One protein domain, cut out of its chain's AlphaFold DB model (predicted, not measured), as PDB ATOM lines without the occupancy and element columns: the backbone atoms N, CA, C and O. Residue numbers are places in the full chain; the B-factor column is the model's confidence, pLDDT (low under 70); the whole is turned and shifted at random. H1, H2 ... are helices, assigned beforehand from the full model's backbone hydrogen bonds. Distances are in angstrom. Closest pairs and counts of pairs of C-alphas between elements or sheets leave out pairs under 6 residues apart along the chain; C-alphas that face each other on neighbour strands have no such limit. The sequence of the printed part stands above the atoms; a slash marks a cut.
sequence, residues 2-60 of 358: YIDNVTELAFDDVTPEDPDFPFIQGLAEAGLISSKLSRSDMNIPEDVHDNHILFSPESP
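Overview. This is residues 2 to 60 of the 358 residues of the protein "SLH domain-containing protein" of Zea mays (UniProt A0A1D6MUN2). This domain has little regular structure: two short helices, H1 and then H2, follow one another along the longest axis amid long loops. Beyond H2 the chain sticks out as a loop, residues 40 to 50, of which 40 belongs to H2, and then residues 51 to 60 fold back along the length toward the H1 end. The printed part has 59 residues, 14 of them in the two named helices, and no named strand; its class is all helix. It is compact, with a radius of gyration of the C-alphas of 11.8 A and spans of 34 by 28 by 20 A.

Arrangement. H1, residues 21 to 29, and H2, residues 36 to 40, touch only at the corner by their short link of 6 residues. Their closest C-alphas, those of Glu 29 and Leu 37, are 6.8 A apart. In H1 and H2 every O i to N i+4 pair is within hydrogen-bond range.

Along the chain. H1 measures 11.7 A from C-alpha 21 at (128.760, 175.891, 200.712) to C-alpha 29. H2 measures 6.3 A and ends with C-alpha 40 at (120.688, 159.280, 209.085).

Size, cuts and confidence. The C-alphas farthest apart, those of Pro 19 and Asp 47, are 34.0 A apart. The printed part has no cut. Residue 2 and residues 39 to 51 have pLDDT under 70.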
ATOM      1  N   TYR A   2     134.220 168.865 200.456       67.91
ATOM      2  CA  TYR A   2     133.435 168.246 199.382       67.91
ATOM      3  C   TYR A   2     134.297 167.397 198.444       67.91
ATOM      4  O   TYR A   2     135.200 167.893 197.771       67.91
ATOM      5  N   ILE A   3     133.993 166.107 198.413       76.57
ATOM      6  CA  ILE A   3     134.481 165.133 197.444       76.57
ATOM      7  C   ILE A   3     133.311 164.767 196.534       76.57
ATOM      8  O   ILE A   3     132.308 164.207 196.993       76.57
ATOM      9  N   ASP A   4     133.469 165.071 195.250       72.02
ATOM     10  CA  ASP A   4     132.461 164.815 194.227       72.02
ATOM     11  C   ASP A   4     132.093 163.320 194.165       72.02
ATOM     12  O   ASP A   4     132.970 162.454 194.200       72.02
ATOM     13  N   ASN A   5     130.793 163.014 194.101       71.48
ATOM     14  CA  ASN A   5     130.199 161.662 194.161       71.48
ATOM     15  C   ASN A   5     130.396 160.857 195.464       71.48
ATOM     16  O   ASN A   5     129.983 159.699 195.524       71.48
ATOM     17  N   VAL A   6     131.013 161.429 196.499       77.54
ATOM     18  CA  VAL A   6     131.182 160.775 197.814       77.54
ATOM     19  C   VAL A   6     130.416 161.515 198.902       77.54
ATOM     20  O   VAL A   6     129.896 160.898 199.825       77.54
ATOM     21  N   THR A   7     130.359 162.839 198.796       81.31
ATOM     22  CA  THR A   7     129.769 163.693 199.826       81.31
ATOM     23  C   THR A   7     128.265 163.773 199.634       81.31
ATOM     24  O   THR A   7     127.795 164.236 198.597       81.31
ATOM     25  N   GLU A   8     127.509 163.340 200.638       86.74
ATOM     26  CA  GLU A   8     126.067 163.557 200.683       86.74
ATOM     27  C   GLU A   8     125.769 165.018 201.052       86.74
ATOM     28  O   GLU A   8     126.373 165.585 201.969       86.74
ATOM     29  N   LEU A   9     124.842 165.644 200.323       90.32
ATOM     30  CA  LEU A   9     124.444 167.027 200.580       90.32
ATOM     31  C   LEU A   9     123.671 167.120 201.897       90.32
ATOM     32  O   LEU A   9     122.647 166.460 202.081       90.32
ATOM     33  N   ALA A  10     124.139 167.986 202.795       90.80
ATOM     34  CA  ALA A  10     123.527 168.182 204.104       90.80
ATOM     35  C   ALA A  10     122.106 168.776 204.040       90.80
ATOM     36  O   ALA A  10     121.281 168.481 204.911       90.80
ATOM     37  N   PHE A  11     121.829 169.582 203.010       92.79
ATOM     38  CA  PHE A  11     120.595 170.349 202.816       92.79
ATOM     39  C   PHE A  11     120.116 170.263 201.360       92.79
ATOM     40  O   PHE A  11     120.909 170.009 200.459       92.79
ATOM     41  N   ASP A  12     118.813 170.439 201.124       91.18
ATOM     42  CA  ASP A  12     118.223 170.407 199.772       91.18
ATOM     43  C   ASP A  12     118.421 171.694 198.970       91.18
ATOM     44  O   ASP A  12     118.388 171.670 197.742       91.18
ATOM     45  N   ASP A  13     118.571 172.818 199.661       93.95
ATOM     46  CA  ASP A  13     118.609 174.162 199.087       93.95
ATOM     47  C   ASP A  13     120.009 174.777 199.044       93.95
ATOM     48  O   ASP A  13     120.151 175.917 198.610       93.95
ATOM     49  N   VAL A  14     121.037 174.030 199.454       92.82
ATOM     50  CA  VAL A  14     122.437 174.463 199.381       92.82
ATOM     51  C   VAL A  14     123.186 173.523 198.450       92.82
ATOM     52  O   VAL A  14     123.333 172.332 198.729       92.82
ATOM     53  N   THR A  15     123.664 174.063 197.334       91.03
ATOM     54  CA  THR A  15     124.412 173.310 196.324       91.03
ATOM     55  C   THR A  15     125.891 173.713 196.334       91.03
ATOM     56  O   THR A  15     126.230 174.765 196.880       91.03
ATOM     57  N   PRO A  16     126.797 172.916 195.732       90.68
ATOM     58  CA  PRO A  16     128.225 173.244 195.661       90.68
ATOM     59  C   PRO A  16     128.566 174.571 194.965       90.68
ATOM     60  O   PRO A  16     129.697 175.042 195.071       90.68
ATOM     61  N   GLU A  17     127.616 175.163 194.239       90.61
ATOM     62  CA  GLU A  17     127.743 176.474 193.599       90.61
ATOM     63  C   GLU A  17     127.594 177.658 194.572       90.61
ATOM     64  O   GLU A  17     127.964 178.777 194.211       90.61
ATOM     65  N   ASP A  18     127.061 177.440 195.777       91.24
ATOM     66  CA  ASP A  18     126.937 178.480 196.800       91.24
ATOM     67  C   ASP A  18     128.334 178.867 197.342       91.24
ATOM     68  O   ASP A  18     129.120 177.983 197.704       91.24
ATOM     69  N   PRO A  19     128.694 180.168 197.406       93.44
ATOM     70  CA  PRO A  19     130.005 180.601 197.896       93.44
ATOM     71  C   PRO A  19     130.284 180.180 199.346       93.44
ATOM     72  O   PRO A  19     131.446 179.966 199.703       93.44
ATOM     73  N   ASP A  20     129.240 180.021 200.161       93.17
ATOM     74  CA  ASP A  20     129.322 179.628 201.563       93.17
ATOM     75  C   ASP A  20     129.145 178.112 201.772       93.17
ATOM     76  O   ASP A  20     129.302 177.611 202.894       93.17
ATOM     77  N   PHE A  21     128.908 177.350 200.695       93.31
ATOM     78  CA  PHE A  21     128.760 175.891 200.712       93.31
ATOM     79  C   PHE A  21     129.798 175.152 201.569       93.31
ATOM     80  O   PHE A  21     129.385 174.376 202.432       93.31
ATOM     81  N   PRO A  22     131.129 175.345 201.409       92.79
ATOM     82  CA  PRO A  22     132.104 174.576 202.184       92.79
ATOM     83  C   PRO A  22     131.998 174.816 203.696       92.79
ATOM     84  O   PRO A  22     132.318 173.912 204.470       92.79
ATOM     85  N   PHE A  23     131.539 175.997 204.121       92.92
ATOM     86  CA  PHE A  23     131.347 176.324 205.533       92.92
ATOM     87  C   PHE A  23     130.060 175.698 206.068       92.92
ATOM     88  O   PHE A  23     130.092 175.032 207.101       92.92
ATOM     89  N   ILE A  24     128.952 175.844 205.336       94.16
ATOM     90  CA  ILE A  24     127.648 175.275 205.705       94.16
ATOM     91  C   ILE A  24     127.732 173.745 205.759       94.16
ATOM     92  O   ILE A  24     127.411 173.129 206.778       94.16
ATOM     93  N   GLN A  25     128.236 173.130 204.688       93.14
ATOM     94  CA  GLN A  25     128.431 171.686 204.592       93.14
ATOM     95  C   GLN A  25     129.407 171.191 205.668       93.14
ATOM     96  O   GLN A  25     129.144 170.180 206.308       93.14
ATOM     97  N   GLY A  26     130.508 171.911 205.919       92.80
ATOM     98  CA  GLY A  26     131.484 171.537 206.946       92.80
ATOM     99  C   GLY A  26     130.910 171.547 208.368       92.80
ATOM    100  O   GLY A  26     131.177 170.628 209.140       92.80
ATOM    101  N   LEU A  27     130.088 172.544 208.709       92.95
ATOM    102  CA  LEU A  27     129.397 172.608 210.003       92.95
ATOM    103  C   LEU A  27     128.381 171.470 210.161       92.95
ATOM    104  O   LEU A  27     128.264 170.891 211.244       92.95
ATOM    105  N   ALA A  28     127.667 171.131 209.086       92.00
ATOM    106  CA  ALA A  28     126.714 170.030 209.080       92.00
ATOM    107  C   ALA A  28     127.398 168.659 209.202       92.00
ATOM    108  O   ALA A  28     126.953 167.832 209.993       92.00
ATOM    109  N   GLU A  29     128.497 168.434 208.474       91.09
ATOM    110  CA  GLU A  29     129.329 167.222 208.568       91.09
ATOM    111  C   GLU A  29     129.942 167.050 209.965       91.09
ATOM    112  O   GLU A  29     130.091 165.930 210.447       91.09
ATOM    113  N   ALA A  30     130.274 168.155 210.638       90.28
ATOM    114  CA  ALA A  30     130.758 168.139 212.016       90.28
ATOM    115  C   ALA A  30     129.649 167.888 213.057       90.28
ATOM    116  O   ALA A  30     129.949 167.769 214.245       90.28
ATOM    117  N   GLY A  31     128.377 167.834 212.641       89.09
ATOM    118  CA  GLY A  31     127.227 167.673 213.533       89.09
ATOM    119  C   GLY A  31     126.908 168.910 214.380       89.09
ATOM    120  O   GLY A  31     126.204 168.793 215.380       89.09
ATOM    121  N   LEU A  32     127.422 170.089 214.008       90.19
ATOM    122  CA  LEU A  32     127.220 171.346 214.746       90.19
ATOM    123  C   LEU A  32     125.888 172.023 214.407       90.19
ATOM    124  O   LEU A  32     125.350 172.783 215.211       90.19
ATOM    125  N   ILE A  33     125.351 171.740 213.220       90.97
ATOM    126  CA  ILE A  33     124.029 172.190 212.777       90.97
ATOM    127  C   ILE A  33     123.203 170.983 212.324       90.97
ATOM    128  O   ILE A  33     123.726 170.056 211.702       90.97
ATOM    129  N   SER A  34     121.909 170.978 212.650       86.26
ATOM    130  CA  SER A  34     121.007 169.884 212.275       86.26
ATOM    131  C   SER A  34     120.830 169.819 210.761       86.26
ATOM    132  O   SER A  34     120.454 170.799 210.125       86.26
ATOM    133  N   SER A  35     121.083 168.644 210.199       88.67
ATOM    134  CA  SER A  35     121.071 168.374 208.760       88.67
ATOM    135  C   SER A  35     120.595 166.948 208.472       88.67
ATOM    136  O   SER A  35     120.329 166.173 209.400       88.67
ATOM    137  N   LYS A  36     120.528 166.559 207.194       86.61
ATOM    138  CA  LYS A  36     120.187 165.178 206.803       86.61
ATOM    139  C   LYS A  36     121.180 164.168 207.368       86.61
ATOM    140  O   LYS A  36     120.767 163.126 207.867       86.61
ATOM    141  N   LEU A  37     122.453 164.557 207.394       84.35
ATOM    142  CA  LEU A  37     123.564 163.751 207.903       84.35
ATOM    143  C   LEU A  37     123.403 163.450 209.398       84.35
ATOM    144  O   LEU A  37     123.691 162.354 209.855       84.35
ATOM    145  N   SER A  38     122.875 164.404 210.171       79.08
ATOM    146  CA  SER A  38     122.610 164.183 211.600       79.08
ATOM    147  C   SER A  38     121.404 163.269 211.870       79.08
ATOM    148  O   SER A  38     121.297 162.700 212.956       79.08
ATOM    149  N   ARG A  39     120.475 163.130 210.908       65.96
ATOM    150  CA  ARG A  39     119.278 162.281 211.041       65.96
ATOM    151  C   ARG A  39     119.516 160.857 210.567       65.96
ATOM    152  O   ARG A  39     118.908 159.971 211.148       65.96
ATOM    153  N   SER A  40     120.357 160.632 209.558       58.59
ATOM    154  CA  SER A  40     120.688 159.280 209.085       58.59
ATOM    155  C   SER A  40     121.390 158.439 210.160       58.59
ATOM    156  O   SER A  40     121.156 157.236 210.238       58.59
ATOM    157  N   ASP A  41     122.183 159.073 211.031       58.02
ATOM    158  CA  ASP A  41     122.879 158.402 212.140       58.02
ATOM    159  C   ASP A  41     121.969 158.083 213.339       58.02
ATOM    160  O   ASP A  41     122.211 157.141 214.102       58.02
ATOM    161  N   MET A  42     120.898 158.852 213.520       54.42
ATOM    162  CA  MET A  42     119.899 158.586 214.545       54.42
ATOM    163  C   MET A  42     118.903 157.594 213.947       54.42
ATOM    164  O   MET A  42     118.245 157.929 212.977       54.42
ATOM    165  N   ASN A  43     118.755 156.386 214.502       54.25
ATOM    166  CA  ASN A  43     117.757 155.385 214.071       54.25
ATOM    167  C   ASN A  43     116.297 155.873 214.284       54.25
ATOM    168  O   ASN A  43     115.531 155.287 215.053       54.25
ATOM    169  N   ILE A  44     115.916 156.980 213.654       56.10
ATOM    170  CA  ILE A  44     114.593 157.582 213.665       56.10
ATOM    171  C   ILE A  44     113.790 156.837 212.595       56.10
ATOM    172  O   ILE A  44     114.242 156.762 211.453       56.10
ATOM    173  N   PRO A  45     112.616 156.270 212.928       52.17
ATOM    174  CA  PRO A  45     111.756 155.639 211.936       52.17
ATOM    175  C   PRO A  45     111.473 156.608 210.780       52.17
ATOM    176  O   PRO A  45     111.004 157.720 211.023       52.17
ATOM    177  N   GLU A  46     111.731 156.178 209.541       52.76
ATOM    178  CA  GLU A  46     111.564 156.968 208.303       52.76
ATOM    179  C   GLU A  46     110.132 157.504 208.083       52.76
ATOM    180  O   GLU A  46     109.897 158.309 207.188       52.76
ATOM    181  N   ASP A  47     109.163 157.095 208.906       50.49
ATOM    182  CA  ASP A  47     107.732 157.342 208.705       50.49
ATOM    183  C   ASP A  47     107.218 158.667 209.314       50.49
ATOM    184  O   ASP A  47     106.013 158.880 209.438       50.49
ATOM    185  N   VAL A  48     108.105 159.589 209.714       53.20
ATOM    186  CA  VAL A  48     107.706 160.907 210.248       53.20
ATOM    187  C   VAL A  48     108.142 162.030 209.308       53.20
ATOM    188  O   VAL A  48     109.189 162.651 209.478       53.20
ATOM    189  N   HIS A  49     107.290 162.239 208.303       49.12
ATOM    190  CA  HIS A  49     106.965 163.493 207.614       49.12
ATOM    191  C   HIS A  49     107.970 164.647 207.761       49.12
ATOM    192  O   HIS A  49     107.799 165.511 208.615       49.12
ATOM    193  N   ASP A  50     108.992 164.638 206.906       55.70
ATOM    194  CA  ASP A  50     109.500 165.742 206.070       55.70
ATOM    195  C   ASP A  50     110.991 165.458 205.821       55.70
ATOM    196  O   ASP A  50     111.856 165.711 206.667       55.70
ATOM    197  N   ASN A  51     111.279 164.798 204.694       60.04
ATOM    198  CA  ASN A  51     112.652 164.481 204.280       60.04
ATOM    199  C   ASN A  51     113.360 165.700 203.676       60.04
ATOM    200  O   ASN A  51     114.557 165.621 203.398       60.04
ATOM    201  N   HIS A  52     112.637 166.809 203.483       72.31
ATOM    202  CA  HIS A  52     113.220 168.042 202.996       72.31
ATOM    203  C   HIS A  52     113.792 168.861 204.149       72.31
ATOM    204  O   HIS A  52     113.057 169.398 204.975       72.31
ATOM    205  N   ILE A  53     115.120 168.950 204.206       83.01
ATOM    206  CA  ILE A  53     115.821 169.763 205.205       83.01
ATOM    207  C   ILE A  53     116.453 170.935 204.478       83.01
ATOM    208  O   ILE A  53     117.334 170.758 203.636       83.01
ATOM    209  N   LEU A  54     115.973 172.125 204.819       89.94
ATOM    210  CA  LEU A  54     116.392 173.389 204.235       89.94
ATOM    211  C   LEU A  54     117.294 174.131 205.222       89.94
ATOM    212  O   LEU A  54     116.962 174.222 206.404       89.94
ATOM    213  N   PHE A  55     118.411 174.665 204.737       92.58
ATOM    214  CA  PHE A  55     119.255 175.601 205.483       92.58
ATOM    215  C   PHE A  55     118.744 177.041 205.350       92.58
ATOM    216  O   PHE A  55     118.833 177.829 206.286       92.58
ATOM    217  N   SER A  56     118.172 177.367 204.190       92.70
ATOM    218  CA  SER A  56     117.669 178.684 203.799       92.70
ATOM    219  C   SER A  56     118.739 179.782 203.900       92.70
ATOM    220  O   SER A  56     118.584 180.701 204.710       92.70
ATOM    221  N   PRO A  57     119.802 179.732 203.066       91.56
ATOM    222  CA  PRO A  57     120.969 180.622 203.170       91.56
ATOM    223  C   PRO A  57     120.620 182.115 203.062       91.56
ATOM    224  O   PRO A  57     121.204 182.949 203.746       91.56
ATOM    225  N   GLU A  58     119.596 182.452 202.278       91.41
ATOM    226  CA  GLU A  58     119.125 183.832 202.087       91.41
ATOM    227  C   GLU A  58     118.128 184.303 203.164       91.41
ATOM    228  O   GLU A  58     117.620 185.428 203.119       91.41
ATOM    229  N   SER A  59     117.786 183.443 204.127       93.07
ATOM    230  CA  SER A  59     116.835 183.781 205.183       93.07
ATOM    231  C   SER A  59     117.519 184.465 206.376       93.07
ATOM    232  O   SER A  59     118.667 184.165 206.706       93.07
ATOM    233  N   PRO A  60     116.843 185.403 207.069       94.98
ATOM    234  CA  PRO A  60     117.396 185.983 208.285       94.98
ATOM    235  C   PRO A  60     117.581 184.933 209.385       94.98
ATOM    236  O   PRO A  60     116.645 184.202 209.706       94.98
TER     237      PRO A  60